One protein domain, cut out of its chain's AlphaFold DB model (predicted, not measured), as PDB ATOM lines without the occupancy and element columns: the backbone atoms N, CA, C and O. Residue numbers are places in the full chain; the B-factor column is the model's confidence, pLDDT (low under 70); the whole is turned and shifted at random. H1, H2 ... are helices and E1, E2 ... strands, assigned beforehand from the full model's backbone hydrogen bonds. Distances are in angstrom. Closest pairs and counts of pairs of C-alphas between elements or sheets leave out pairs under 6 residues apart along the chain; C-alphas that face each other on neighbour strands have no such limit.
ATOM      1  N   ILE A 281     139.329 150.146 104.382       71.69
ATOM      2  CA  ILE A 281     139.946 149.589 103.180       71.69
ATOM      3  C   ILE A 281     140.063 150.749 102.197       71.69
ATOM      4  O   ILE A 281     139.017 151.185 101.719       71.69
ATOM      5  N   PRO A 282     141.271 151.270 101.904       65.31
ATOM      6  CA  PRO A 282     141.460 152.360 100.957       65.31
ATOM      7  C   PRO A 282     140.627 152.131  99.699       65.31
ATOM      8  O   PRO A 282     140.520 151.006  99.210       65.31
ATOM      9  N   LYS A 283     139.984 153.182  99.191       64.75
ATOM     10  CA  LYS A 283     139.037 153.050  98.077       64.75
ATOM     11  C   LYS A 283     139.700 152.452  96.828       64.75
ATOM     12  O   LYS A 283     139.062 151.739  96.069       64.75
ATOM     13  N   ASP A 284     140.986 152.709  96.640       61.22
ATOM     14  CA  ASP A 284     141.850 152.099  95.634       61.22
ATOM     15  C   ASP A 284     142.123 150.607  95.877       61.22
ATOM     16  O   ASP A 284     142.224 149.868  94.905       61.22
ATOM     17  N   ASN A 285     142.139 150.136  97.129       60.78
ATOM     18  CA  ASN A 285     142.171 148.704  97.463       60.78
ATOM     19  C   ASN A 285     140.817 148.007  97.266       60.78
ATOM     20  O   ASN A 285     140.775 146.799  97.012       60.78
ATOM     21  N   ALA A 286     139.719 148.758  97.388       52.44
ATOM     22  CA  ALA A 286     138.382 148.301  97.014       52.44
ATOM     23  C   ALA A 286     138.201 148.222  95.484       52.44
ATOM     24  O   ALA A 286     137.358 147.463  95.009       52.44
ATOM     25  N   LEU A 287     139.003 148.968  94.712       60.50
ATOM     26  CA  LEU A 287     139.073 148.861  93.255       60.50
ATOM     27  C   LEU A 287     140.002 147.705  92.861       60.50
ATOM     28  O   LEU A 287     141.156 147.618  93.279       60.50
ATOM     29  N   ALA A 288     139.507 146.798  92.025       68.38
ATOM     30  CA  ALA A 288     140.180 145.539  91.732       68.38
ATOM     31  C   ALA A 288     141.300 145.676  90.683       68.38
ATOM     32  O   ALA A 288     141.297 144.958  89.696       68.38
ATOM     33  N   PHE A 289     142.243 146.611  90.807       77.69
ATOM     34  CA  PHE A 289     143.278 146.758  89.771       77.69
ATOM     35  C   PHE A 289     144.139 145.487  89.627       77.69
ATOM     36  O   PHE A 289     144.465 144.865  90.644       77.69
ATOM     37  N   PRO A 290     144.541 145.100  88.401       83.31
ATOM     38  CA  PRO A 290     145.525 144.040  88.227       83.31
ATOM     39  C   PRO A 290     146.912 144.461  88.728       83.31
ATOM     40  O   PRO A 290     147.290 145.629  88.611       83.31
ATOM     41  N   LEU A 291     147.674 143.511  89.272       85.12
ATOM     42  CA  LEU A 291     148.977 143.748  89.903       85.12
ATOM     43  C   LEU A 291     149.998 144.394  88.951       85.12
ATOM     44  O   LEU A 291     150.688 145.332  89.347       85.12
ATOM     45  N   ASN A 292     150.067 143.925  87.706       83.69
ATOM     46  CA  ASN A 292     151.064 144.318  86.711       83.69
ATOM     47  C   ASN A 292     150.434 144.922  85.447       83.69
ATOM     48  O   ASN A 292     151.013 144.813  84.372       83.69
ATOM     49  N   PHE A 293     149.260 145.557  85.545       79.25
ATOM     50  CA  PHE A 293     148.511 146.014  84.363       79.25
ATOM     51  C   PHE A 293     149.327 146.898  83.396       79.25
ATOM     52  O   PHE A 293     149.187 146.771  82.179       79.25
ATOM     53  N   ASP A 294     150.204 147.759  83.925       76.19
ATOM     54  CA  ASP A 294     151.035 148.665  83.119       76.19
ATOM     55  C   ASP A 294     152.089 147.931  82.270       76.19
ATOM     56  O   ASP A 294     152.480 148.416  81.206       76.19
ATOM     57  N   SER A 295     152.568 146.771  82.730       82.06
ATOM     58  CA  SER A 295     153.575 145.958  82.035       82.06
ATOM     59  C   SER A 295     152.978 144.747  81.310       82.06
ATOM     60  O   SER A 295     153.552 144.300  80.315       82.06
ATOM     61  N   ASP A 296     151.818 144.258  81.753       79.38
ATOM     62  CA  ASP A 296     151.039 143.185  81.142       79.38
ATOM     63  C   ASP A 296     149.532 143.490  81.206       79.38
ATOM     64  O   ASP A 296     148.850 143.279  82.209       79.38
ATOM     65  N   VAL A 297     148.980 143.919  80.069       76.44
ATOM     66  CA  VAL A 297     147.546 144.214  79.908       76.44
ATOM     67  C   VAL A 297     146.643 142.983  80.068       76.44
ATOM     68  O   VAL A 297     145.419 143.122  80.189       76.44
ATOM     69  N   ASN A 298     147.210 141.773  80.049       77.75
ATOM     70  CA  ASN A 298     146.493 140.521  80.282       77.75
ATOM     71  C   ASN A 298     146.582 140.051  81.737       77.75
ATOM     72  O   ASN A 298     145.922 139.068  82.062       77.75
ATOM     73  N   ASP A 299     147.317 140.745  82.613       81.75
ATOM     74  CA  ASP A 299     147.320 140.416  84.035       81.75
ATOM     75  C   ASP A 299     145.896 140.558  84.595       81.75
ATOM     76  O   ASP A 299     145.188 141.546  84.355       81.75
ATOM     77  N   ARG A 300     145.450 139.525  85.302       86.12
ATOM     78  CA  ARG A 300     144.167 139.478  86.015       86.12
ATOM     79  C   ARG A 300     144.373 139.179  87.495       86.12
ATOM     80  O   ARG A 300     143.396 138.985  88.207       86.12
ATOM     81  N   THR A 301     145.619 139.150  87.957       89.44
ATOM     82  CA  THR A 301     145.977 138.937  89.357       89.44
ATOM     83  C   THR A 301     145.522 140.151  90.160       89.44
ATOM     84  O   THR A 301     145.984 141.260  89.876       89.44
ATOM     85  N   PRO A 302     144.632 139.993  91.151       89.19
ATOM     86  CA  PRO A 302     144.214 141.104  91.997       89.19
ATOM     87  C   PRO A 302     145.412 141.733  92.721       89.19
ATOM     88  O   PRO A 302     146.170 141.041  93.393       89.19
ATOM     89  N   LYS A 303     145.585 143.056  92.616       85.38
ATOM     90  CA  LYS A 303     146.731 143.766  93.218       85.38
ATOM     91  C   LYS A 303     146.730 143.748  94.749       85.38
ATOM     92  O   LYS A 303     147.788 143.679  95.366       85.38
ATOM     93  N   TYR A 304     145.550 143.846  95.360       86.62
ATOM     94  CA  TYR A 304     145.397 144.070  96.805       86.62
ATOM     95  C   TYR A 304     144.825 142.874  97.566       86.62
ATOM     96  O   TYR A 304     144.678 142.940  98.788       86.62
ATOM     97  N   TRP A 305     144.517 141.789  96.859       91.00
ATOM     98  CA  TRP A 305     143.829 140.624  97.395       91.00
ATOM     99  C   TRP A 305     144.639 139.360  97.138       91.00
ATOM    100  O   TRP A 305     145.293 139.233  96.107       91.00
ATOM    101  N   THR A 306     144.578 138.419  98.071       92.56
ATOM    102  CA  THR A 306     145.202 137.102  97.956       92.56
ATOM    103  C   THR A 306     144.164 136.011  98.182       92.56
ATOM    104  O   THR A 306     143.287 136.149  99.039       92.56
ATOM    105  N   LEU A 307     144.258 134.936  97.402       94.69
ATOM    106  CA  LEU A 307     143.403 133.762  97.523       94.69
ATOM    107  C   LEU A 307     144.036 132.760  98.496       94.69
ATOM    108  O   LEU A 307     145.163 132.311  98.289       94.69
ATOM    109  N   ILE A 308     143.287 132.368  99.523       95.12
ATOM    110  CA  ILE A 308     143.584 131.228 100.388       95.12
ATOM    111  C   ILE A 308     142.630 130.111  99.982       95.12
ATOM    112  O   ILE A 308     141.423 130.230 100.180       95.12
ATOM    113  N   SER A 309     143.152 129.056  99.361       94.06
ATOM    114  CA  SER A 309     142.332 127.962  98.841       94.06
ATOM    115  C   SER A 309     143.038 126.614  98.973       94.06
ATOM    116  O   SER A 309     144.235 126.502  98.708       94.06
ATOM    117  N   ASN A 310     142.292 125.580  99.371       92.69
ATOM    118  CA  ASN A 310     142.710 124.175  99.293       92.69
ATOM    119  C   ASN A 310     142.069 123.431  98.104       92.69
ATOM    120  O   ASN A 310     142.222 122.214  97.982       92.69
ATOM    121  N   SER A 311     141.348 124.155  97.248       90.25
ATOM    122  CA  SER A 311     140.650 123.642  96.073       90.25
ATOM    123  C   SER A 311     141.056 124.428  94.820       90.25
ATOM    124  O   SER A 311     141.855 125.362  94.877       90.25
ATOM    125  N   SER A 312     140.598 124.001  93.645       87.94
ATOM    126  CA  SER A 312     140.908 124.684  92.384       87.94
ATOM    127  C   SER A 312     139.907 125.812  92.138       87.94
ATOM    128  O   SER A 312     139.014 125.654  91.315       87.94
ATOM    129  N   ILE A 313     140.045 126.910  92.883       90.38
ATOM    130  CA  ILE A 313     139.226 128.118  92.716       90.38
ATOM    131  C   ILE A 313     140.021 129.183  91.967       90.38
ATOM    132  O   ILE A 313     141.128 129.529  92.376       90.38
ATOM    133  N   ASP A 314     139.440 129.740  90.908       90.44
ATOM    134  CA  ASP A 314     139.936 130.944  90.250       90.44
ATOM    135  C   ASP A 314     139.376 132.204  90.920       90.44
ATOM    136  O   ASP A 314     138.158 132.397  91.025       90.44
ATOM    137  N   PHE A 315     140.291 133.079  91.338       92.75
ATOM    138  CA  PHE A 315     140.001 134.408  91.856       92.75
ATOM    139  C   PHE A 315     140.814 135.445  91.084       92.75
ATOM    140  O   PHE A 315     142.042 135.498  91.181       92.75
ATOM    141  N   SER A 316     140.122 136.268  90.301       91.56
ATOM    142  CA  SER A 316     140.750 137.170  89.338       91.56
ATOM    143  C   SER A 316     140.054 138.531  89.263       91.56
ATOM    144  O   SER A 316     139.009 138.769  89.868       91.56
ATOM    145  N   VAL A 317     140.671 139.467  88.545       88.31
ATOM    146  CA  VAL A 317     140.093 140.768  88.201       88.31
ATOM    147  C   VAL A 317     139.300 140.640  86.908       88.31
ATOM    148  O   VAL A 317     139.839 140.230  85.882       88.31
ATOM    149  N   LEU A 318     138.043 141.066  86.914       84.25
ATOM    150  CA  LEU A 318     137.241 141.235  85.711       84.25
ATOM    151  C   LEU A 318     137.366 142.673  85.187       84.25
ATOM    152  O   LEU A 318     136.987 143.635  85.858       84.25
ATOM    153  N   LEU A 319     137.867 142.800  83.957       76.00
ATOM    154  CA  LEU A 319     137.888 144.041  83.183       76.00
ATOM    155  C   LEU A 319     136.879 143.913  82.037       76.00
ATOM    156  O   LEU A 319     137.138 143.182  81.078       76.00
ATOM    157  N   SER A 320     135.736 144.598  82.120       61.84
ATOM    158  CA  SER A 320     134.728 144.579  81.054       61.84
ATOM    159  C   SER A 320     134.800 145.866  80.231       61.84
ATOM    160  O   SER A 320     134.537 146.962  80.726       61.84
ATOM    161  N   PHE A 321     135.147 145.735  78.949       55.50
ATOM    162  CA  PHE A 321     135.153 146.844  77.993       55.50
ATOM    163  C   PHE A 321     133.807 146.915  77.268       55.50
ATOM    164  O   PHE A 321     133.394 145.945  76.633       55.50
ATOM    165  N   TYR A 322     133.144 148.071  77.326       45.94
ATOM    166  CA  TYR A 322     131.998 148.377  76.471       45.94
ATOM    167  C   TYR A 322     132.487 149.211  75.283       45.94
ATOM    168  O   TYR A 322     132.572 150.435  75.359       45.94
ATOM    169  N   ASP A 323     132.824 148.554  74.175       48.62
ATOM    170  CA  ASP A 323     132.963 149.239  72.893       48.62
ATOM    171  C   ASP A 323     131.789 148.830  71.998       48.62
ATOM    172  O   ASP A 323     131.721 147.712  71.493       48.62
ATOM    173  N   ALA A 324     130.823 149.741  71.857       47.25
ATOM    174  CA  ALA A 324     129.605 149.520  71.078       47.25
ATOM    175  C   ALA A 324     129.880 149.304  69.576       47.25
ATOM    176  O   ALA A 324     129.011 148.785  68.877       47.25
ATOM    177  N   ASP A 325     131.072 149.677  69.095       50.34
ATOM    178  CA  ASP A 325     131.497 149.513  67.702       50.34
ATOM    179  C   ASP A 325     132.413 148.286  67.502       50.34
ATOM    180  O   ASP A 325     132.876 148.024  66.385       50.34
ATOM    181  N   PHE A 326     132.677 147.504  68.558       49.94
ATOM    182  CA  PHE A 326     133.541 146.334  68.469       49.94
ATOM    183  C   PHE A 326     132.826 145.152  67.801       49.94
ATOM    184  O   PHE A 326     131.817 144.631  68.276       49.94
ATOM    185  N   ASP A 327     133.372 144.695  66.674       53.09
ATOM    186  CA  ASP A 327     132.841 143.567  65.910       53.09
ATOM    187  C   ASP A 327     133.165 142.230  66.599       53.09
ATOM    188  O   ASP A 327     134.190 141.591  66.335       53.09
ATOM    189  N   TYR A 328     132.258 141.796  67.479       49.44
ATOM    190  CA  TYR A 328     132.328 140.530  68.216       49.44
ATOM    191  C   TYR A 328     132.481 139.290  67.319       49.44
ATOM    192  O   TYR A 328     132.938 138.254  67.797       49.44
ATOM    193  N   SER A 329     132.167 139.371  66.018       49.88
ATOM    194  CA  SER A 329     132.317 138.242  65.086       49.88
ATOM    195  C   SER A 329     133.777 137.860  64.796       49.88
ATOM    196  O   SER A 329     134.036 136.802  64.222       49.88
ATOM    197  N   ASP A 349     132.972 155.198  79.607       40.56
ATOM    198  CA  ASP A 349     132.795 154.584  80.925       40.56
ATOM    199  C   ASP A 349     133.204 153.100  80.970       40.56
ATOM    200  O   ASP A 349     132.665 152.258  80.251       40.56
ATOM    201  N   PHE A 350     134.164 152.786  81.839       47.34
ATOM    202  CA  PHE A 350     134.594 151.423  82.147       47.34
ATOM    203  C   PHE A 350     133.572 150.744  83.075       47.34
ATOM    204  O   PHE A 350     133.131 151.350  84.051       47.34
ATOM    205  N   ILE A 351     133.230 149.473  82.818       56.56
ATOM    206  CA  ILE A 351     132.564 148.603  83.803       56.56
ATOM    207  C   ILE A 351     133.658 147.732  84.429       56.56
ATOM    208  O   ILE A 351     134.089 146.732  83.857       56.56
ATOM    209  N   GLY A 352     134.158 148.156  85.586       61.44
ATOM    210  CA  GLY A 352     135.295 147.541  86.270       61.44
ATOM    211  C   GLY A 352     136.437 148.536  86.490       61.44
ATOM    212  O   GLY A 352     136.392 149.658  85.977       61.44
ATOM    213  N   PRO A 353     137.463 148.151  87.263       79.50
ATOM    214  CA  PRO A 353     137.818 146.774  87.626       79.50
ATOM    215  C   PRO A 353     137.022 146.162  88.804       79.50
ATOM    216  O   PRO A 353     136.917 146.788  89.856       79.50
ATOM    217  N   ASN A 354     136.544 144.913  88.647       86.50
ATOM    218  CA  ASN A 354     135.777 144.147  89.658       86.50
ATOM    219  C   ASN A 354     136.502 142.849  90.080       86.50
ATOM    220  O   ASN A 354     137.236 142.280  89.277       86.50
ATOM    221  N   LEU A 355     136.275 142.342  91.299       90.31
ATOM    222  CA  LEU A 355     136.800 141.032  91.740       90.31
ATOM    223  C   LEU A 355     135.835 139.915  91.331       90.31
ATOM    224  O   LEU A 355     134.624 140.113  91.406       90.31
ATOM    225  N   VAL A 356     136.334 138.741  90.947       90.69
ATOM    226  CA  VAL A 356     135.487 137.600  90.569       90.69
ATOM    227  C   VAL A 356     136.008 136.274  91.120       90.69
ATOM    228  O   VAL A 356     137.191 135.975  90.979       90.69
ATOM    229  N   PHE A 357     135.111 135.467  91.694       91.88
ATOM    230  CA  PHE A 357     135.298 134.022  91.865       91.88
ATOM    231  C   PHE A 357     134.593 133.293  90.730       91.88
ATOM    232  O   PHE A 357     133.376 133.422  90.616       91.88
ATOM    233  N   ARG A 358     135.311 132.529  89.901       87.25
ATOM    234  CA  ARG A 358     134.676 131.775  88.796       87.25
ATOM    235  C   ARG A 358     134.131 130.422  89.224       87.25
ATOM    236  O   ARG A 358     133.192 129.926  88.605       87.25
ATOM    237  N   ASP A 359     134.709 129.863  90.277       89.25
ATOM    238  CA  ASP A 359     134.398 128.530  90.769       89.25
ATOM    239  C   ASP A 359     133.568 128.567  92.056       89.25
ATOM    240  O   ASP A 359     133.420 129.598  92.721       89.25
ATOM    241  N   PHE A 360     133.034 127.398  92.401       88.81
ATOM    242  CA  PHE A 360     132.191 127.162  93.567       88.81
ATOM    243  C   PHE A 360     132.865 126.186  94.524       88.81
ATOM    244  O   PHE A 360     133.674 125.353  94.114       88.81
ATOM    245  N   VAL A 361     132.469 126.236  95.794       91.50
ATOM    246  CA  VAL A 361     132.799 125.175  96.755       91.50
ATOM    247  C   VAL A 361     131.639 124.201  96.914       91.50
ATOM    248  O   VAL A 361     130.479 124.599  96.864       91.50
ATOM    249  N   SER A 362     131.931 122.925  97.155       89.25
ATOM    250  CA  SER A 362     130.909 121.871  97.249       89.25
ATOM    251  C   SER A 362     130.001 121.970  98.478       89.25
ATOM    252  O   SER A 362     128.896 121.425  98.483       89.25
ATOM    253  N   SER A 363     130.458 122.617  99.551       90.38
ATOM    254  CA  SER A 363     129.720 122.708 100.810       90.38
ATOM    255  C   SER A 363     130.101 123.950 101.617       90.38
ATOM    256  O   SER A 363     131.169 124.528 101.426       90.38
ATOM    257  N   LYS A 364     129.254 124.340 102.581       89.88
ATOM    258  CA  LYS A 364     129.549 125.460 103.496       89.88
ATOM    259  C   LYS A 364     130.809 125.219 104.335       89.88
ATOM    260  O   LYS A 364     131.541 126.160 104.607       89.88
ATOM    261  N   THR A 365     131.094 123.968 104.707       90.38
ATOM    262  CA  THR A 365     132.303 123.610 105.470       90.38
ATOM    263  C   THR A 365     133.593 123.857 104.691       90.38
ATOM    264  O   THR A 365     134.640 124.075 105.290       90.38
ATOM    265  N   ASP A 366     133.531 123.869 103.357       92.12
ATOM    266  CA  ASP A 366     134.706 124.130 102.525       92.12
ATOM    267  C   ASP A 366     135.097 125.618 102.527       92.12
ATOM    268  O   ASP A 366     136.248 125.941 102.233       92.12
ATOM    269  N   LEU A 367     134.183 126.528 102.894       93.12
ATOM    270  CA  LEU A 367     134.428 127.977 102.905       93.12
ATOM    271  C   LEU A 367     135.579 128.366 103.840       93.12
ATOM    272  O   LEU A 367     136.363 129.249 103.503       93.12
ATOM    273  N   GLU A 368     135.748 127.676 104.972       90.44
ATOM    274  CA  GLU A 368     136.811 127.963 105.953       90.44
ATOM    275  C   GLU A 368     138.220 127.919 105.350       90.44
ATOM    276  O   GLU A 368     139.117 128.613 105.823       90.44
ATOM    277  N   ASN A 369     138.406 127.130 104.289       93.12
ATOM    278  CA  ASN A 369     139.688 126.951 103.614       93.12
ATOM    279  C   ASN A 369     139.724 127.582 102.217       93.12
ATOM    280  O   ASN A 369     140.685 127.343 101.490       93.12
ATOM    281  N   ASN A 370     138.684 128.323 101.819       95.19
ATOM    282  CA  ASN A 370     138.498 128.841 100.465       95.19
ATOM    283  C   ASN A 370     137.919 130.260 100.502       95.19
ATOM    284  O   ASN A 370     136.704 130.439 100.526       95.19
ATOM    285  N   TYR A 371     138.784 131.273 100.504       96.00
ATOM    286  CA  TYR A 371     138.396 132.683 100.556       96.00
ATOM    287  C   TYR A 371     139.478 133.604  99.987       96.00
ATOM    288  O   TYR A 371     140.666 133.289  99.992       96.00
ATOM    289  N   ALA A 372     139.071 134.788  99.542       94.56
ATOM    290  CA  ALA A 372     139.962 135.890  99.216       94.56
ATOM    291  C   ALA A 372     140.020 136.863 100.392       94.56
ATOM    292  O   ALA A 372     139.001 137.168 101.008       94.56
ATOM    293  N   THR A 373     141.206 137.365 100.705       93.19
ATOM    294  CA  THR A 373     141.426 138.337 101.783       93.19
ATOM    295  C   THR A 373     142.367 139.437 101.315       93.19
ATOM    296  O   THR A 373     143.104 139.246 100.343       93.19
ATOM    297  N   LEU A 374     142.367 140.594 101.975       89.88
ATOM    298  CA  LEU A 374     143.326 141.640 101.632       89.88
ATOM    299  C   LEU A 374     144.738 141.201 102.005       89.88
ATOM    300  O   LEU A 374     144.973 140.634 103.075       89.88
ATOM    301  N   VAL A 375     145.694 141.551 101.145       87.44
ATOM    302  CA  VAL A 375     147.128 141.341 101.397       87.44
ATOM    303  C   VAL A 375     147.583 142.120 102.638       87.44
ATOM    304  O   VAL A 375     148.439 141.654 103.387       87.44
ATOM    305  N   LYS A 376     146.999 143.303 102.876       85.62
ATOM    306  CA  LYS A 376     147.300 144.174 104.016       85.62
ATOM    307  C   LYS A 376     146.078 144.272 104.931       85.62
ATOM    308  O   LYS A 376     145.026 144.728 104.491       85.62
ATOM    309  N   SER A 377     146.244 143.884 106.192       88.44
ATOM    310  CA  SER A 377     145.305 144.192 107.273       88.44
ATOM    311  C   SER A 377     145.511 145.619 107.782       88.44
ATOM    312  O   SER A 377     146.569 146.228 107.578       88.44
ATOM    313  N   TYR A 378     144.508 146.146 108.474       86.69
ATOM    314  CA  TYR A 378     144.488 147.529 108.920       86.69
ATOM    315  C   TYR A 378     144.276 147.647 110.417       86.69
ATOM    316  O   TYR A 378     143.402 146.995 110.984       86.69
ATOM    317  N   TYR A 379     145.081 148.485 111.063       85.94
ATOM    318  CA  TYR A 379     144.988 148.664 112.500       85.94
ATOM    319  C   TYR A 379     143.781 149.531 112.850       85.94
ATOM    320  O   TYR A 379     143.624 150.634 112.324       85.94
ATOM    321  N   VAL A 380     142.948 149.034 113.756       84.81
ATOM    322  CA  VAL A 380     141.846 149.784 114.349       84.81
ATOM    323  C   VAL A 380     141.985 149.682 115.857       84.81
ATOM    324  O   VAL A 380     141.982 148.592 116.429       84.81
ATOM    325  N   GLU A 381     142.103 150.833 116.504       80.88
ATOM    326  CA  GLU A 381     141.963 150.924 117.950       80.88
ATOM    327  C   GLU A 381     140.486 150.714 118.318       80.88
ATOM    328  O   GLU A 381     139.587 151.331 117.734       80.88
ATOM    329  N   GLY A 382     140.252 149.771 119.226       84.12
ATOM    330  CA  GLY A 382     138.928 149.364 119.659       84.12
ATOM    331  C   GLY A 382     138.272 150.428 120.530       84.12
ATOM    332  O   GLY A 382     138.953 151.230 121.168       84.12
ATOM    333  N   SER A 383     136.943 150.472 120.540       80.50
ATOM    334  CA  SER A 383     136.210 151.421 121.377       80.50
ATOM    335  C   SER A 383     134.802 150.943 121.702       80.50
ATOM    336  O   SER A 383     134.141 150.312 120.876       80.50
ATOM    337  N   ASP A 384     134.337 151.311 122.894       82.44
ATOM    338  CA  ASP A 384     132.938 151.187 123.306       82.44
ATOM    339  C   ASP A 384     132.100 152.434 122.955       82.44
ATOM    340  O   ASP A 384     130.888 152.449 123.186       82.44
ATOM    341  N   ASP A 385     132.710 153.481 122.382       77.88
ATOM    342  CA  ASP A 385     131.991 154.682 121.962       77.88
ATOM    343  C   ASP A 385     131.048 154.369 120.794       77.88
ATOM    344  O   ASP A 385     131.455 154.029 119.684       77.88
ATOM    345  N   LEU A 386     129.752 154.562 121.027       81.88
ATOM    346  CA  LEU A 386     128.719 154.372 120.016       81.88
ATOM    347  C   LEU A 386     128.842 155.351 118.838       81.88
ATOM    348  O   LEU A 386     128.196 155.118 117.811       81.88
ATOM    349  N   ASN A 387     129.620 156.425 118.957       77.75
ATOM    350  CA  ASN A 387     129.905 157.356 117.867       77.75
ATOM    351  C   ASN A 387     131.107 156.926 117.011       77.75
ATOM    352  O   ASN A 387     131.243 157.424 115.892       77.75
ATOM    353  N   ARG A 388     131.912 155.959 117.478       81.19
ATOM    354  CA  ARG A 388     132.987 155.312 116.717       81.19
ATOM    355  C   ARG A 388     132.500 153.968 116.188       81.19
ATOM    356  O   ARG A 388     132.438 152.975 116.905       81.19
ATOM    357  N   TYR A 389     132.144 153.923 114.913       87.56
ATOM    358  CA  TYR A 389     131.606 152.706 114.312       87.56
ATOM    359  C   TYR A 389     132.081 152.530 112.884       87.56
ATOM    360  O   TYR A 389     132.246 153.495 112.143       87.56
ATOM    361  N   ALA A 390     132.265 151.281 112.477       90.62
ATOM    362  CA  ALA A 390     132.512 150.946 111.093       90.62
ATOM    363  C   ALA A 390     131.200 150.719 110.325       90.62
ATOM    364  O   ALA A 390     130.165 150.406 110.918       90.62
ATOM    365  N   THR A 391     131.225 150.875 109.005       91.00
ATOM    366  CA  THR A 391     130.127 150.493 108.109       91.00
ATOM    367  C   THR A 391     130.672 149.626 106.996       91.00
ATOM    368  O   THR A 391     131.792 149.845 106.535       91.00
ATOM    369  N   LEU A 392     129.887 148.643 106.570       92.56
ATOM    370  CA  LEU A 392     130.246 147.733 105.490       92.56
ATOM    371  C   LEU A 392     129.190 147.813 104.392       92.56
ATOM    372  O   LEU A 392     127.999 147.684 104.667       92.56
ATOM    373  N   SER A 393     129.619 148.002 103.148       92.69
ATOM    374  CA  SER A 393     128.763 147.942 101.965       92.69
ATOM    375  C   SER A 393     129.420 147.060 100.913       92.69
ATOM    376  O   SER A 393     130.497 147.388 100.419       92.69
ATOM    377  N   ILE A 394     128.770 145.951 100.567       92.75
ATOM    378  CA  ILE A 394     129.239 145.027  99.530       92.75
ATOM    379  C   ILE A 394     128.141 144.891  98.484       92.75
ATOM    380  O   ILE A 394     127.028 144.485  98.819       92.75
ATOM    381  N   ASP A 395     128.475 145.187  97.232       92.56
ATOM    382  CA  ASP A 395     127.590 144.937  96.097       92.56
ATOM    383  C   ASP A 395     128.205 143.818  95.259       92.56
ATOM    384  O   ASP A 395     129.395 143.847  94.915       92.56
ATOM    385  N   PHE A 396     127.393 142.825  94.916       91.94
ATOM    386  CA  PHE A 396     127.824 141.691  94.118       91.94
ATOM    387  C   PHE A 396     126.786 141.308  93.071       91.94
ATOM    388  O   PHE A 396     125.594 141.595  93.190       91.94
ATOM    389  N   GLU A 397     127.257 140.639  92.034       90.56
ATOM    390  CA  GLU A 397     126.448 140.075  90.973       90.56
ATOM    391  C   GLU A 397     126.733 138.581  90.868       90.56
ATOM    392  O   GLU A 397     127.874 138.132  90.985       90.56
ATOM    393  N   TYR A 398     125.680 137.806  90.650       88.44
ATOM    394  CA  TYR A 398     125.753 136.369  90.456       88.44
ATOM    395  C   TYR A 398     124.902 135.993  89.249       88.44
ATOM    396  O   TYR A 398     123.754 136.419  89.146       88.44
ATOM    397  N   SER A 399     125.457 135.214  88.323       83.25
ATOM    398  CA  SER A 399     124.739 134.786  87.117       83.25
ATOM    399  C   SER A 399     124.361 133.307  87.211       83.25
ATOM    400  O   SER A 399     125.174 132.461  86.822       83.25
ATOM    401  N   PRO A 400     123.173 132.962  87.746       75.56
ATOM    402  CA  PRO A 400     122.675 131.598  87.671       75.56
ATOM    403  C   PRO A 400     122.327 131.234  86.221       75.56
ATOM    404  O   PRO A 400     122.203 132.094  85.346       75.56
ATOM    405  N   VAL A 401     122.133 129.939  85.975       73.56
ATOM    406  CA  VAL A 401     121.521 129.456  84.729       73.56
ATOM    407  C   VAL A 401     120.163 130.139  84.544       73.56
ATOM    408  O   VAL A 401     119.470 130.382  85.530       73.56
ATOM    409  N   GLU A 402     119.815 130.463  83.295       72.44
ATOM    410  CA  GLU A 402     118.563 131.142  82.954       72.44
ATOM    411  C   GLU A 402     117.357 130.443  83.603       72.44
ATOM    412  O   GLU A 402     117.109 129.256  83.378       72.44
ATOM    413  N   ASP A 403     116.645 131.193  84.441       74.75
ATOM    414  CA  ASP A 403     115.546 130.728  85.274       74.75
ATOM    415  C   ASP A 403     114.394 131.738  85.196       74.75
ATOM    416  O   ASP A 403     114.431 132.825  85.780       74.75
ATOM    417  N   ASP A 404     113.336 131.369  84.475       79.31
ATOM    418  CA  ASP A 404     112.123 132.188  84.354       79.31
ATOM    419  C   ASP A 404     111.438 132.423  85.718       79.31
ATOM    420  O   ASP A 404     110.685 133.388  85.882       79.31
ATOM    421  N   SER A 405     111.735 131.580  86.715       85.00
ATOM    422  CA  SER A 405     111.242 131.670  88.091       85.00
ATOM    423  C   SER A 405     112.239 132.335  89.049       85.00
ATOM    424  O   SER A 405     111.993 132.357  90.257       85.00
ATOM    425  N   LEU A 406     113.326 132.947  88.554       83.44
ATOM    426  CA  LEU A 406     114.401 133.505  89.387       83.44
ATOM    427  C   LEU A 406     113.884 134.465  90.470       83.44
ATOM    428  O   LEU A 406     114.298 134.414  91.625       83.44
ATOM    429  N   SER A 407     112.932 135.330  90.110       87.06
ATOM    430  CA  SER A 407     112.332 136.288  91.048       87.06
ATOM    431  C   SER A 407     111.494 135.628  92.151       87.06
ATOM    432  O   SER A 407     111.355 136.204  93.229       87.06
ATOM    433  N   GLU A 408     110.893 134.467  91.886       87.12
ATOM    434  CA  GLU A 408     110.135 133.684  92.872       87.12
ATOM    435  C   GLU A 408     111.097 132.897  93.766       87.12
ATOM    436  O   GLU A 408     111.022 133.012  94.985       87.12
ATOM    437  N   ASN A 409     112.108 132.260  93.170       85.12
ATOM    438  CA  ASN A 409     113.154 131.535  93.888       85.12
ATOM    439  C   ASN A 409     113.953 132.440  94.848       85.12
ATOM    440  O   ASN A 409     114.276 132.018  95.959       85.12
ATOM    441  N   ILE A 410     114.223 133.700  94.473       86.88
ATOM    442  CA  ILE A 410     114.797 134.701  95.390       86.88
ATOM    443  C   ILE A 410     113.855 134.975  96.574       86.88
ATOM    444  O   ILE A 410     114.315 135.034  97.709       86.88
ATOM    445  N   LYS A 411     112.542 135.123  96.344       86.69
ATOM    446  CA  LYS A 411     111.564 135.380  97.424       86.69
ATOM    447  C   LYS A 411     111.394 134.194  98.371       86.69
ATOM    448  O   LYS A 411     111.049 134.401  99.529       86.69
ATOM    449  N   GLU A 412     111.607 132.979  97.878       87.38
ATOM    450  CA  GLU A 412     111.554 131.746  98.669       87.38
ATOM    451  C   GLU A 412     112.849 131.468  99.454       87.38
ATOM    452  O   GLU A 412     112.906 130.489 100.198       87.38
ATOM    453  N   GLY A 413     113.881 132.310  99.314       84.81
ATOM    454  CA  GLY A 413     115.172 132.140  99.992       84.81
ATOM    455  C   GLY A 413     116.083 131.091  99.342       84.81
ATOM    456  O   GLY A 413     117.099 130.683  99.907       84.81
ATOM    457  N   SER A 414     115.776 130.652  98.114       84.44
ATOM    458  CA  SER A 414     116.575 129.645  97.396       84.44
ATOM    459  C   SER A 414     118.000 130.111  97.085       84.44
ATOM    460  O   SER A 414     118.847 129.285  96.744       84.44
ATOM    461  N   TYR A 415     118.301 131.399  97.253       84.50
ATOM    462  CA  TYR A 415     119.609 132.006  97.009       84.50
ATOM    463  C   TYR A 415     120.246 132.638  98.259       84.50
ATOM    464  O   TYR A 415     121.273 133.291  98.133       84.50
ATOM    465  N   ASP A 416     119.733 132.384  99.466       83.25
ATOM    466  CA  ASP A 416     120.262 132.992 100.709       83.25
ATOM    467  C   ASP A 416     121.695 132.544 101.066       83.25
ATOM    468  O   ASP A 416     122.341 133.116 101.935       83.25
ATOM    469  N   ASP A 417     122.219 131.540 100.361       81.69
ATOM    470  CA  ASP A 417     123.535 130.932 100.589       81.69
ATOM    471  C   ASP A 417     124.536 131.205  99.447       81.69
ATOM    472  O   ASP A 417     125.522 130.484  99.296       81.69
ATOM    473  N   ILE A 418     124.282 132.193  98.577       86.69
ATOM    474  CA  ILE A 418     125.192 132.495  97.449       86.69
ATOM    475  C   ILE A 418     126.373 133.391  97.824       86.69
ATOM    476  O   ILE A 418     127.319 133.496  97.048       86.69
ATOM    477  N   PHE A 419     126.315 134.062  98.973       90.19
ATOM    478  CA  PHE A 419     127.304 135.054  99.370       90.19
ATOM    479  C   PHE A 419     127.647 134.923 100.850       90.19
ATOM    480  O   PHE A 419     126.770 134.977 101.715       90.19
ATOM    481  N   TYR A 420     128.945 134.822 101.130       93.38
ATOM    482  CA  TYR A 420     129.485 134.863 102.480       93.38
ATOM    483  C   TYR A 420     130.613 135.883 102.582       93.38
ATOM    484  O   TYR A 420     131.353 136.128 101.624       93.38
ATOM    485  N   PHE A 421     130.755 136.461 103.770       94.12
ATOM    486  CA  PHE A 421     131.864 137.335 104.131       94.12
ATOM    487  C   PHE A 421     132.236 137.146 105.602       94.12
ATOM    488  O   PHE A 421     131.453 136.645 106.415       94.12
ATOM    489  N   ALA A 422     133.438 137.580 105.961       94.31
ATOM    490  CA  ALA A 422     133.845 137.701 107.351       94.31
ATOM    491  C   ALA A 422     134.714 138.942 107.535       94.31
ATOM    492  O   ALA A 422     135.583 139.222 106.717       94.31
ATOM    493  N   ILE A 423     134.491 139.672 108.618       94.12
ATOM    494  CA  ILE A 423     135.448 140.619 109.175       94.12
ATOM    495  C   ILE A 423     136.230 139.860 110.228       94.12
ATOM    496  O   ILE A 423     135.652 139.250 111.133       94.12
ATOM    497  N   THR A 424     137.541 139.913 110.102       95.06
ATOM    498  CA  THR A 424     138.453 139.213 110.985       95.06
ATOM    499  C   THR A 424     139.371 140.180 111.706       95.06
ATOM    500  O   THR A 424     139.589 141.296 111.234       95.06
ATOM    501  N   ARG A 425     139.906 139.757 112.852       94.75
ATOM    502  CA  ARG A 425     140.888 140.508 113.634       94.75
ATOM    503  C   ARG A 425     142.067 139.617 113.997       94.75
ATOM    504  O   ARG A 425     141.920 138.436 114.288       94.75
ATOM    505  N   LYS A 426     143.252 140.219 114.025       93.50
ATOM    506  CA  LYS A 426     144.435 139.669 114.686       93.50
ATOM    507  C   LYS A 426     144.916 140.633 115.760       93.50
ATOM    508  O   LYS A 426     144.926 141.845 115.539       93.50
ATOM    509  N   SER A 427     145.391 140.111 116.885       86.75
ATOM    510  CA  SER A 427     146.039 140.937 117.914       86.75
ATOM    511  C   SER A 427     147.347 141.556 117.404       86.75
ATOM    512  O   SER A 427     147.655 142.703 117.722       86.75
ATOM    513  N   PHE A 428     148.074 140.842 116.536       82.75
ATOM    514  CA  PHE A 428     149.318 141.307 115.917       82.75
ATOM    515  C   PHE A 428     149.264 141.182 114.393       82.75
ATOM    516  O   PHE A 428     148.644 140.271 113.847       82.75
ATOM    517  N   LYS A 429     149.936 142.095 113.680       84.06
ATOM    518  CA  LYS A 429     149.873 142.189 112.210       84.06
ATOM    519  C   LYS A 429     150.281 140.891 111.513       84.06
ATOM    520  O   LYS A 429     149.616 140.455 110.575       84.06
ATOM    521  N   ASN A 430     151.359 140.285 112.009       82.44
ATOM    522  CA  ASN A 430     152.007 139.118 111.415       82.44
ATOM    523  C   ASN A 430     151.622 137.797 112.099       82.44
ATOM    524  O   ASN A 430     152.168 136.755 111.748       82.44
ATOM    525  N   SER A 431     150.651 137.826 113.019       83.38
ATOM    526  CA  SER A 431     150.065 136.617 113.600       83.38
ATOM    527  C   SER A 431     149.590 135.647 112.517       83.38
ATOM    528  O   SER A 431     149.119 136.053 111.440       83.38
ATOM    529  N   SER A 432     149.691 134.350 112.814       82.94
ATOM    530  CA  SER A 432     149.247 133.299 111.899       82.94
ATOM    531  C   SER A 432     147.744 133.422 111.598       82.94
ATOM    532  O   SER A 432     146.990 134.051 112.336       82.94
ATOM    533  N   ILE A 433     147.280 132.817 110.500       81.50
ATOM    534  CA  ILE A 433     145.840 132.757 110.177       81.50
ATOM    535  C   ILE A 433     145.042 132.002 111.260       81.50
ATOM    536  O   ILE A 433     143.850 132.237 111.407       81.50
ATOM    537  N   VAL A 434     145.685 131.125 112.037       83.25
ATOM    538  CA  VAL A 434     145.033 130.357 113.115       83.25
ATOM    539  C   VAL A 434     144.703 131.239 114.324       83.25
ATOM    540  O   VAL A 434     143.754 130.966 115.046       83.25
ATOM    541  N   GLU A 435     145.466 132.315 114.527       84.12
ATOM    542  CA  GLU A 435     145.246 133.314 115.583       84.12
ATOM    543  C   GLU A 435     144.274 134.424 115.154       84.12
ATOM    544  O   GLU A 435     144.060 135.390 115.884       84.12
ATOM    545  N   GLU A 436     143.725 134.328 113.942       91.19
ATOM    546  CA  GLU A 436     142.771 135.287 113.409       91.19
ATOM    547  C   GLU A 436     141.356 134.932 113.868       91.19
ATOM    548  O   GLU A 436     140.809 133.889 113.508       91.19
ATOM    549  N   GLU A 437     140.745 135.819 114.644       93.38
ATOM    550  CA  GLU A 437     139.372 135.660 115.109       93.38
ATOM    551  C   GLU A 437     138.380 136.237 114.093       93.38
ATOM    552  O   GLU A 437     138.637 137.254 113.441       93.38
ATOM    553  N   ILE A 438     137.217 135.599 113.962       92.25
ATOM    554  CA  ILE A 438     136.094 136.144 113.198       92.25
ATOM    555  C   ILE A 438     135.310 137.070 114.125       92.25
ATOM    556  O   ILE A 438     134.668 136.616 115.068       92.25
ATOM    557  N   VAL A 439     135.341 138.368 113.829       91.81
ATOM    558  CA  VAL A 439     134.632 139.399 114.602       91.81
ATOM    559  C   VAL A 439     133.182 139.523 114.144       91.81
ATOM    560  O   VAL A 439     132.277 139.728 114.949       91.81
ATOM    561  N   LEU A 440     132.950 139.413 112.835       91.44
ATOM    562  CA  LEU A 440     131.624 139.528 112.237       91.44
ATOM    563  C   LEU A 440     131.548 138.643 110.997       91.44
ATOM    564  O   LEU A 440     132.414 138.741 110.136       91.44
ATOM    565  N   SER A 441     130.520 137.812 110.859       91.56
ATOM    566  CA  SER A 441     130.338 136.999 109.653       91.56
ATOM    567  C   SER A 441     128.905 136.502 109.534       91.56
ATOM    568  O   SER A 441     128.226 136.331 110.541       91.56
ATOM    569  N   ASN A 442     128.469 136.227 108.305       89.62
ATOM    570  CA  ASN A 442     127.220 135.525 108.020       89.62
ATOM    571  C   ASN A 442     127.393 133.995 107.879       89.62
ATOM    572  O   ASN A 442     126.499 133.326 107.361       89.62
ATOM    573  N   LEU A 443     128.523 133.430 108.320       87.94
ATOM    574  CA  LEU A 443     128.716 131.982 108.455       87.94
ATOM    575  C   LEU A 443     127.877 131.421 109.622       87.94
ATOM    576  O   LEU A 443     127.723 132.067 110.655       87.94
ATOM    577  N   GLU A 444     127.368 130.192 109.486       77.81
ATOM    578  CA  GLU A 444     126.422 129.577 110.442       77.81
ATOM    579  C   GLU A 444     127.001 129.299 111.845       77.81
ATOM    580  O   GLU A 444     126.245 129.011 112.770       77.81
ATOM    581  N   TYR A 445     128.323 129.374 112.013       69.06
ATOM    582  CA  TYR A 445     129.021 129.004 113.251       69.06
ATOM    583  C   TYR A 445     129.136 130.136 114.281       69.06
ATOM    584  O   TYR A 445     129.711 129.920 115.345       69.06
ATOM    585  N   VAL A 446     128.623 131.335 113.987       64.19
ATOM    586  CA  VAL A 446     128.697 132.484 114.901       64.19
ATOM    587  C   VAL A 446     127.325 132.716 115.538       64.19
ATOM    588  O   VAL A 446     126.323 132.752 114.826       64.19
ATOM    589  N   ASP A 447     127.269 132.874 116.868       63.28
ATOM    590  CA  ASP A 447     126.050 133.067 117.685       63.28
ATOM    591  C   ASP A 447     125.357 134.425 117.422       63.28
ATOM    592  O   ASP A 447     125.167 135.252 118.318       63.28
ATOM    593  N   ILE A 448     124.992 134.702 116.170       64.19
ATOM    594  CA  ILE A 448     124.486 136.002 115.736       64.19
ATOM    595  C   ILE A 448     123.017 135.867 115.318       64.19
ATOM    596  O   ILE A 448     122.671 134.971 114.543       64.19
ATOM    597  N   PRO A 449     122.116 136.732 115.829       60.53
ATOM    598  CA  PRO A 449     120.702 136.692 115.483       60.53
ATOM    599  C   PRO A 449     120.451 136.696 113.967       60.53
ATOM    600  O   PRO A 449     120.939 137.566 113.241       60.53
ATOM    601  N   LYS A 450     119.624 135.751 113.498       61.22
ATOM    602  CA  LYS A 450     119.092 135.743 112.124       61.22
ATOM    603  C   LYS A 450     118.440 137.098 111.814       61.22
ATOM    604  O   LYS A 450     117.679 137.599 112.639       61.22
ATOM    605  N   GLY A 451     118.729 137.672 110.645       64.44
ATOM    606  CA  GLY A 451     118.215 138.984 110.220       64.44
ATOM    607  C   GLY A 451     119.237 140.131 110.246       64.44
ATOM    608  O   GLY A 451     119.017 141.165 109.628       64.44
ATOM    609  N   ILE A 452     120.369 139.978 110.947       64.12
ATOM    610  CA  ILE A 452     121.411 141.028 111.022       64.12
ATOM    611  C   ILE A 452     122.195 141.156 109.704       64.12
ATOM    612  O   ILE A 452     122.720 142.224 109.393       64.12
ATOM    613  N   TYR A 453     122.246 140.080 108.917       68.75
ATOM    614  CA  TYR A 453     123.019 139.979 107.676       68.75
ATOM    615  C   TYR A 453     122.157 139.925 106.424       68.75
ATOM    616  O   TYR A 453     122.624 139.437 105.397       68.75
ATOM    617  N   ASP A 454     120.914 140.396 106.508       70.44
ATOM    618  CA  ASP A 454     119.999 140.372 105.376       70.44
ATOM    619  C   ASP A 454     120.568 141.249 104.255       70.44
ATOM    620  O   ASP A 454     120.532 142.480 104.296       70.44
ATOM    621  N   PHE A 455     121.140 140.596 103.247       83.19
ATOM    622  CA  PHE A 455     121.502 141.238 101.998       83.19
ATOM    623  C   PHE A 455     120.297 141.207 101.067       83.19
ATOM    624  O   PHE A 455     119.525 140.249 100.997       83.19
ATOM    625  N   LYS A 456     120.112 142.296 100.331       90.25
ATOM    626  CA  LYS A 456     118.994 142.443  99.413       90.25
ATOM    627  C   LYS A 456     119.352 141.794  98.085       90.25
ATOM    628  O   LYS A 456     120.207 142.303  97.366       90.25
ATOM    629  N   LEU A 457     118.654 140.719  97.738       91.25
ATOM    630  CA  LEU A 457     118.738 140.103  96.418       91.25
ATOM    631  C   LEU A 457     117.671 140.671  95.478       91.25
ATOM    632  O   LEU A 457     116.498 140.800  95.832       91.25
ATOM    633  N   THR A 458     118.072 140.996  94.253       92.12
ATOM    634  CA  THR A 458     117.178 141.457  93.185       92.12
ATOM    635  C   THR A 458     117.530 140.772  91.872       92.12
ATOM    636  O   THR A 458     118.695 140.728  91.490       92.12
ATOM    637  N   ALA A 459     116.531 140.242  91.164       89.69
ATOM    638  CA  ALA A 459     116.725 139.766  89.798       89.69
ATOM    639  C   ALA A 459     116.850 140.977  88.861       89.69
ATOM    640  O   ALA A 459     115.934 141.800  88.790       89.69
ATOM    641  N   GLN A 460     117.975 141.099  88.159       86.12
ATOM    642  CA  GLN A 460     118.155 142.108  87.109       86.12
ATOM    643  C   GLN A 460     117.656 141.610  85.747       86.12
ATOM    644  O   GLN A 460     117.170 142.398  84.936       86.12
ATOM    645  N   SER A 461     117.744 140.303  85.513       84.81
ATOM    646  CA  SER A 461     117.270 139.599  84.316       84.81
ATOM    647  C   SER A 461     116.882 138.160  84.686       84.81
ATOM    648  O   SER A 461     116.953 137.799  85.858       84.81
ATOM    649  N   SER A 462     116.492 137.326  83.714       79.00
ATOM    650  CA  SER A 462     116.255 135.884  83.921       79.00
ATOM    651  C   SER A 462     117.519 135.100  84.312       79.00
ATOM    652  O   SER A 462     117.418 133.949  84.717       79.00
ATOM    653  N   SER A 463     118.710 135.700  84.219       79.62
ATOM    654  CA  SER A 463     119.993 135.017  84.438       79.62
ATOM    655  C   SER A 463     120.983 135.821  85.287       79.62
ATOM    656  O   SER A 463     122.178 135.542  85.258       79.62
ATOM    657  N   GLN A 464     120.532 136.861  85.998       84.75
ATOM    658  CA  GLN A 464     121.413 137.725  86.790       84.75
ATOM    659  C   GLN A 464     120.733 138.169  88.085       84.75
ATOM    660  O   GLN A 464     119.658 138.776  88.079       84.75
ATOM    661  N   ILE A 465     121.406 137.895  89.196       88.88
ATOM    662  CA  ILE A 465     121.065 138.344  90.540       88.88
ATOM    663  C   ILE A 465     122.034 139.458  90.921       88.88
ATOM    664  O   ILE A 465     123.247 139.283  90.826       88.88
ATOM    665  N   LYS A 466     121.503 140.576  91.407       92.25
ATOM    666  CA  LYS A 466     122.268 141.591  92.127       92.25
ATOM    667  C   LYS A 466     122.002 141.452  93.621       92.25
ATOM    668  O   LYS A 466     120.840 141.468  94.035       92.25
ATOM    669  N   GLY A 467     123.068 141.340  94.402       93.00
ATOM    670  CA  GLY A 467     123.045 141.374  95.855       93.00
ATOM    671  C   GLY A 467     123.651 142.661  96.405       93.00
ATOM    672  O   GLY A 467     124.662 143.145  95.902       93.00
ATOM    673  N   GLU A 468     123.024 143.214  97.440       94.50
ATOM    674  CA  GLU A 468     123.502 144.398  98.163       94.50
ATOM    675  C   GLU A 468     123.492 144.105  99.671       94.50
ATOM    676  O   GLU A 468     122.428 143.922 100.268       94.50
ATOM    677  N   LEU A 469     124.670 144.069 100.299       93.00
ATOM    678  CA  LEU A 469     124.832 144.048 101.752       93.00
ATOM    679  C   LEU A 469     125.133 145.466 102.236       93.00
ATOM    680  O   LEU A 469     126.061 146.109 101.741       93.00
ATOM    681  N   LYS A 470     124.407 145.924 103.258       93.06
ATOM    682  CA  LYS A 470     124.696 147.186 103.941       93.06
ATOM    683  C   LYS A 470     124.564 147.025 105.450       93.06
ATOM    684  O   LYS A 470     123.471 146.798 105.958       93.06
ATOM    685  N   ILE A 471     125.675 147.186 106.157       91.75
ATOM    686  CA  ILE A 471     125.731 147.203 107.618       91.75
ATOM    687  C   ILE A 471     126.101 148.620 108.042       91.75
ATOM    688  O   ILE A 471     127.248 149.042 107.903       91.75
ATOM    689  N   ASP A 472     125.111 149.358 108.539       88.19
ATOM    690  CA  ASP A 472     125.253 150.784 108.852       88.19
ATOM    691  C   ASP A 472     126.077 151.057 110.115       88.19
ATOM    692  O   ASP A 472     126.562 152.173 110.291       88.19
ATOM    693  N   LYS A 473     126.214 150.075 111.014       89.94
ATOM    694  CA  LYS A 473     126.913 150.261 112.289       89.94
ATOM    695  C   LYS A 473     127.532 148.967 112.811       89.94
ATOM    696  O   LYS A 473     126.820 148.053 113.213       89.94
ATOM    697  N   ILE A 474     128.860 148.929 112.849       90.75
ATOM    698  CA  ILE A 474     129.683 147.843 113.390       90.75
ATOM    699  C   ILE A 474     130.557 148.438 114.496       90.75
ATOM    700  O   ILE A 474     131.374 149.317 114.229       90.75
ATOM    701  N   ILE A 475     130.394 147.979 115.738       90.25
ATOM    702  CA  ILE A 475     131.248 148.407 116.855       90.25
ATOM    703  C   ILE A 475     132.432 147.452 116.957       90.25
ATOM    704  O   ILE A 475     132.270 146.285 117.313       90.25
ATOM    705  N   LEU A 476     133.618 147.957 116.628       91.06
ATOM    706  CA  LEU A 476     134.881 147.234 116.736       91.06
ATOM    707  C   LEU A 476     135.437 147.472 118.146       91.06
ATOM    708  O   LEU A 476     136.107 148.471 118.390       91.06
ATOM    709  N   LYS A 477     135.081 146.599 119.095       91.00
ATOM    710  CA  LYS A 477     135.400 146.792 120.522       91.00
ATOM    711  C   LYS A 477     136.865 146.572 120.853       91.00
ATOM    712  O   LYS A 477     137.411 147.237 121.723       91.00
ATOM    713  N   GLU A 478     137.495 145.627 120.167       92.00
ATOM    714  CA  GLU A 478     138.843 145.200 120.505       92.00
ATOM    715  C   GLU A 478     139.878 145.818 119.565       92.00
ATOM    716  O   GLU A 478     139.714 145.841 118.345       92.00
ATOM    717  N   THR A 479     140.975 146.309 120.132       88.31
ATOM    718  CA  THR A 479     142.094 146.872 119.369       88.31
ATOM    719  C   THR A 479     142.828 145.780 118.600       88.31
ATOM    720  O   THR A 479     143.214 144.769 119.186       88.31
ATOM    721  N   GLY A 480     143.058 145.955 117.301       89.50
ATOM    722  CA  GLY A 480     143.809 144.973 116.519       89.50
ATOM    723  C   GLY A 480     143.881 145.269 115.028       89.50
ATOM    724  O   GLY A 480     143.522 146.346 114.560       89.50
ATOM    725  N   TRP A 481     144.374 144.286 114.284       90.75
ATOM    726  CA  TRP A 481     144.536 144.316 112.837       90.75
ATOM    727  C   TRP A 481     143.341 143.659 112.165       90.75
ATOM    728  O   TRP A 481     143.233 142.434 112.144       90.75
ATOM    729  N   TYR A 482     142.458 144.483 111.618       92.50
ATOM    730  CA  TYR A 482     141.237 144.054 110.960       92.50
ATOM    731  C   TYR A 482     141.467 143.742 109.484       92.50
ATOM    732  O   TYR A 482     142.250 144.405 108.796       92.50
ATOM    733  N   ASN A 483     140.765 142.729 108.992       92.69
ATOM    734  CA  ASN A 483     140.754 142.342 107.589       92.69
ATOM    735  C   ASN A 483     139.333 141.937 107.167       92.69
ATOM    736  O   ASN A 483     138.431 141.811 108.000       92.69
ATOM    737  N   ILE A 484     139.127 141.758 105.866       93.19
ATOM    738  CA  ILE A 484     137.893 141.238 105.297       93.19
ATOM    739  C   ILE A 484     138.193 139.998 104.459       93.19
ATOM    740  O   ILE A 484     139.137 139.971 103.669       93.19
ATOM    741  N   ARG A 485     137.361 138.974 104.620       94.69
ATOM    742  CA  ARG A 485     137.339 137.769 103.799       94.69
ATOM    743  C   ARG A 485     136.089 137.791 102.930       94.69
ATOM    744  O   ARG A 485     134.980 137.944 103.446       94.69
ATOM    745  N   LEU A 486     136.279 137.624 101.629       94.75
ATOM    746  CA  LEU A 486     135.224 137.380 100.650       94.75
ATOM    747  C   LEU A 486     135.287 135.913 100.247       94.75
ATOM    748  O   LEU A 486     136.367 135.394  99.969       94.75
ATOM    749  N   PHE A 487     134.145 135.244 100.212       95.50
ATOM    750  CA  PHE A 487     134.090 133.816  99.938       95.50
ATOM    751  C   PHE A 487     133.480 133.537  98.555       95.50
ATOM    752  O   PHE A 487     132.659 134.329  98.081       95.50
ATOM    753  N   PRO A 488     133.854 132.418  97.909       94.38
ATOM    754  CA  PRO A 488     133.168 131.920  96.723       94.38
ATOM    755  C   PRO A 488     131.733 131.495  97.071       94.38
ATOM    756  O   PRO A 488     131.384 131.275  98.234       94.38
ATOM    757  N   ALA A 489     130.897 131.332  96.049       91.12
ATOM    758  CA  ALA A 489     129.557 130.788  96.227       91.12
ATOM    759  C   ALA A 489     129.598 129.271  96.516       91.12
ATOM    760  O   ALA A 489     130.493 128.555  96.059       91.12
ATOM    761  N   VAL A 490     128.602 128.772  97.254       89.31
ATOM    762  CA  VAL A 490     128.438 127.337  97.533       89.31
ATOM    763  C   VAL A 490     127.603 126.693  96.427       89.31
ATOM    764  O   VAL A 490     126.528 127.185  96.076       89.31
ATOM    765  N   GLU A 491     128.093 125.584  95.880       84.62
ATOM    766  CA  GLU A 491     127.431 124.817  94.833       84.62
ATOM    767  C   GLU A 491     126.047 124.352  95.309       84.62
ATOM    768  O   GLU A 491     125.900 123.711  96.353       84.62
ATOM    769  N   LYS A 492     125.007 124.670  94.529       76.81
ATOM    770  CA  LYS A 492     123.647 124.194  94.798       76.81
ATOM    771  C   LYS A 492     123.301 123.021  93.875       76.81
ATOM    772  O   LYS A 492     123.372 123.176  92.657       76.81
ATOM    773  N   PRO A 493     122.801 121.887  94.415       65.00
ATOM    774  CA  PRO A 493     122.467 120.691  93.630       65.00
ATOM    775  C   PRO A 493     121.457 120.914  92.493       65.00
ATOM    776  O   PRO A 493     121.369 120.103  91.573       65.00
ATOM    777  N   VAL A 494     120.669 121.992  92.564       56.88
ATOM    778  CA  VAL A 494     119.608 122.321  91.597       56.88
ATOM    779  C   VAL A 494     120.174 122.912  90.290       56.88
ATOM    780  O   VAL A 494     119.478 122.923  89.281       56.88
ATOM    781  N   LEU A 495     121.447 123.328  90.260       54.59
ATOM    782  CA  LEU A 495     122.072 124.061  89.143       54.59
ATOM    783  C   LEU A 495     123.054 123.214  88.306       54.59
ATOM    784  O   LEU A 495     123.963 123.750  87.685       54.59
ATOM    785  N   ASN A 496     122.866 121.890  88.266       46.75
ATOM    786  CA  ASN A 496     123.820 120.893  87.750       46.75
ATOM    787  C   ASN A 496     124.028 120.883  86.208       46.75
ATOM    788  O   ASN A 496     124.244 119.832  85.600       46.75
ATOM    789  N   THR A 497     123.938 122.034  85.538       49.66
ATOM    790  CA  THR A 497     124.241 122.184  84.110       49.66
ATOM    791  C   THR A 497     125.476 123.048  83.909       49.66
ATOM    792  O   THR A 497     125.449 124.258  84.103       49.66
ATOM    793  N   VAL A 498     126.536 122.373  83.466       44.22
ATOM    794  CA  VAL A 498     127.813 122.874  82.949       44.22
ATOM    795  C   VAL A 498     127.596 124.042  81.977       44.22
ATOM    796  O   VAL A 498     127.398 123.821  80.786       44.22
ATOM    797  N   TYR A 499     127.623 125.281  82.463       51.16
ATOM    798  CA  TYR A 499     127.735 126.468  81.617       51.16
ATOM    799  C   TYR A 499     128.585 127.541  82.296       51.16
ATOM    800  O   TYR A 499     128.554 127.702  83.512       51.16
ATOM    801  N   LEU A 500     129.343 128.246  81.453       52.62
ATOM    802  CA  LEU A 500     130.332 129.300  81.709       52.62
ATOM    803  C   LEU A 500     129.718 130.567  82.348       52.62
ATOM    804  O   LEU A 500     129.846 131.666  81.808       52.62
ATOM    805  N   GLY A 501     128.990 130.426  83.457       56.53
ATOM    806  CA  GLY A 501     128.492 131.558  84.232       56.53
ATOM    807  C   GLY A 501     129.661 132.409  84.730       56.53
ATOM    808  O   GLY A 501     130.708 131.882  85.092       56.53
ATOM    809  N   LEU A 502     129.486 133.732  84.755       62.94
ATOM    810  CA  LEU A 502     130.508 134.716  85.143       62.94
ATOM    811  C   LEU A 502     130.961 134.625  86.619       62.94
ATOM    812  O   LEU A 502     131.708 135.489  87.068       62.94
ATOM    813  N   GLY A 503     130.553 133.588  87.355       81.12
ATOM    814  CA  GLY A 503     130.900 133.406  88.757       81.12
ATOM    815  C   GLY A 503     130.221 134.417  89.684       81.12
ATOM    816  O   GLY A 503     129.201 135.018  89.333       81.12
ATOM    817  N   LEU A 504     130.773 134.585  90.886       90.12
ATOM    818  CA  LEU A 504     130.389 135.625  91.843       90.12
ATOM    819  C   LEU A 504     131.288 136.849  91.631       90.12
ATOM    820  O   LEU A 504     132.498 136.771  91.848       90.12
ATOM    821  N   VAL A 505     130.705 137.968  91.204       90.44
ATOM    822  CA  VAL A 505     131.421 139.208  90.868       90.44
ATOM    823  C   VAL A 505     131.160 140.263  91.938       90.44
ATOM    824  O   VAL A 505     130.022 140.675  92.127       90.44
ATOM    825  N   PHE A 506     132.197 140.766  92.604       90.81
ATOM    826  CA  PHE A 506     132.087 141.892  93.534       90.81
ATOM    827  C   PHE A 506     132.302 143.204  92.786       90.81
ATOM    828  O   PHE A 506     133.390 143.471  92.271       90.81
ATOM    829  N   THR A 507     131.254 144.020  92.739       87.94
ATOM    830  CA  THR A 507     131.249 145.328  92.064       87.94
ATOM    831  C   THR A 507     131.530 146.475  93.031       87.94
ATOM    832  O   THR A 507     131.896 147.571  92.607       87.94
ATOM    833  N   LYS A 508     131.392 146.225  94.338       88.62
ATOM    834  CA  LYS A 508     131.702 147.180  95.400       88.62
ATOM    835  C   LYS A 508     132.070 146.451  96.687       88.62
ATOM    836  O   LYS A 508     131.407 145.486  97.056       88.62
ATOM    837  N   CYS A 509     133.078 146.950  97.396       89.25
ATOM    838  CA  CYS A 509     133.434 146.496  98.739       89.25
ATOM    839  C   CYS A 509     133.977 147.678  99.555       89.25
ATOM    840  O   CYS A 509     135.182 147.900  99.628       89.25
ATOM    841  N   ASP A 510     133.077 148.446 100.168       88.62
ATOM    842  CA  ASP A 510     133.425 149.575 101.026       88.62
ATOM    843  C   ASP A 510     133.368 149.153 102.495       88.62
ATOM    844  O   ASP A 510     132.300 148.826 103.010       88.62
ATOM    845  N   PHE A 511     134.501 149.232 103.190       89.19
ATOM    846  CA  PHE A 511     134.555 149.123 104.645       89.19
ATOM    847  C   PHE A 511     135.108 150.429 105.207       89.19
ATOM    848  O   PHE A 511     136.245 150.808 104.916       89.19
ATOM    849  N   THR A 512     134.282 151.158 105.947       86.94
ATOM    850  CA  THR A 512     134.566 152.520 106.412       86.94
ATOM    851  C   THR A 512     134.530 152.605 107.926       86.94
ATOM    852  O   THR A 512     133.744 151.903 108.542       86.94
ATOM    853  N   LEU A 513     135.357 153.459 108.531       85.81
ATOM    854  CA  LEU A 513     135.321 153.811 109.947       85.81
ATOM    855  C   LEU A 513     134.786 155.237 110.064       85.81
ATOM    856  O   LEU A 513     135.421 156.191 109.619       85.81
ATOM    857  N   ASN A 514     133.618 155.391 110.675       79.62
ATOM    858  CA  ASN A 514     133.097 156.690 111.064       79.62
ATOM    859  C   ASN A 514     133.630 157.031 112.459       79.62
ATOM    860  O   ASN A 514     133.258 156.407 113.451       79.62
ATOM    861  N   HIS A 515     134.517 158.021 112.507       71.81
ATOM    862  CA  HIS A 515     135.088 158.607 113.716       71.81
ATOM    863  C   HIS A 515     135.349 160.093 113.435       71.81
ATOM    864  O   HIS A 515     135.855 160.414 112.358       71.81
TER     865      HIS A 515
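What this domain is: This is residues 281 to 329 and 349 to 515 of the 988 residues of an uncharacterized protein of Tenacibaculum sp. SZ-18 (UniProt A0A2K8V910). What shape do these atoms make? Two strongly twisted sheets of six strands, E2 E3 E12 E6 E10 E9 and the branched E1 E4 E5 E7 E8 E11, lie face to face as a sandwich, their strands at 30 degrees. Short helix H3 covers edge strand E9, H1 and H2 each only graze a sheet, and residues 324 to 329 stick out. What is it made of? The printed part has 216 residues, under half of them in named elements, mostly strand: H1 E1 E2 E3 H2 E4 E5 E6 H3 E7 E8 E9 E10 E11 E12. It is compact, with a radius of gyration of the C-alphas of 17.9 A and spans of 57 by 47 by 34 A.

Where its parts are: Which residues form the first sheet? In order across it they are E2, 315 to 320; E3, 351 to 357; E12, 504 to 514, 28.6 A long; E6, 389 to 398, 29.5 A; E10, 464 to 474, 29.6 A; and E9, 456 to 461. E12 bends by 55 degrees at residue 507, and its C-alpha 514 is at (133.097, 156.690, 111.064). Which form the rest? The branched sheet has E1, 305 to 309; E4, 370 to 374; E5, 378 to 380; E7, 421 to 426; E8, 437 to 441; and E11, 480 to 486, 19.6 A. H1 is 283 to 286, from (139.037, 153.050, 98.077); H2 is 364 to 369 and H3 is 406 to 411.

How they stand to each other: How is the first sheet paired? Its neighbours are antiparallel, with N 318 and O 354 at 2.8 A for E2 and E3, N 506 and O 355 at 2.8 A for E3 and E12, N 510 and O 393 at 2.8 A for E12 and E6, N 394 and O 469 at 3.0 A for E6 and E10, and N 458 and O 466 at 2.8 A for the hairpin E9 and E10. How is the branched sheet joined? E4 and E5 lie on one side of E11 and E7 on the other side, with N 372 and O 486 at 2.8 A, N 380 and O 480 at 2.9 A, and N 424 and O 483 at 3.0 A. E1 is the antiparallel neighbour of E4, on the other side of E4 from E11, with N 306 and O 373 at 2.8 A, and E8 forms a hairpin with E7, on the other side of E7 from E11, with N 425 and O 437 at 2.9 A. Where are the helices? H3 is over E9 at a height over the sheet of 8.6 A, with the closest C-alphas, of Ser 407 and Ala 459, 5.7 A apart; H1 touches E12, with the closest C-alphas, of Ala 286 and Cys 509, 5.5 A apart; H2 and E1 are close but not clearly touching, with 2 pairs of C-alphas within 8 A, the closest those of Asn 369 and Ser 309, 5.5 A apart. Within hydrogen-bond range, H2 has 0 of 2 O i to N i+4 pairs but 2 of 3 O i to N i+3 pairs, H3 has 1 of 2 O i to N i+4 pairs, and H1 is too short for such a pair.

The domain as a whole: How far does it reach? The two C-alphas farthest apart, of Ser 329 and Asp 384, are 59.6 A apart. Where is it broken or unsure? Residues 330 to 348 are not printed, with 22.8 A between C-alphas 329 and 349; the links H1 to E1, E8 to E9 and E11 to E12 are long. pLDDT is under 70 at 282 to 288, 320 to 329, 349 to 352, 445 to 453 and 493 to 502.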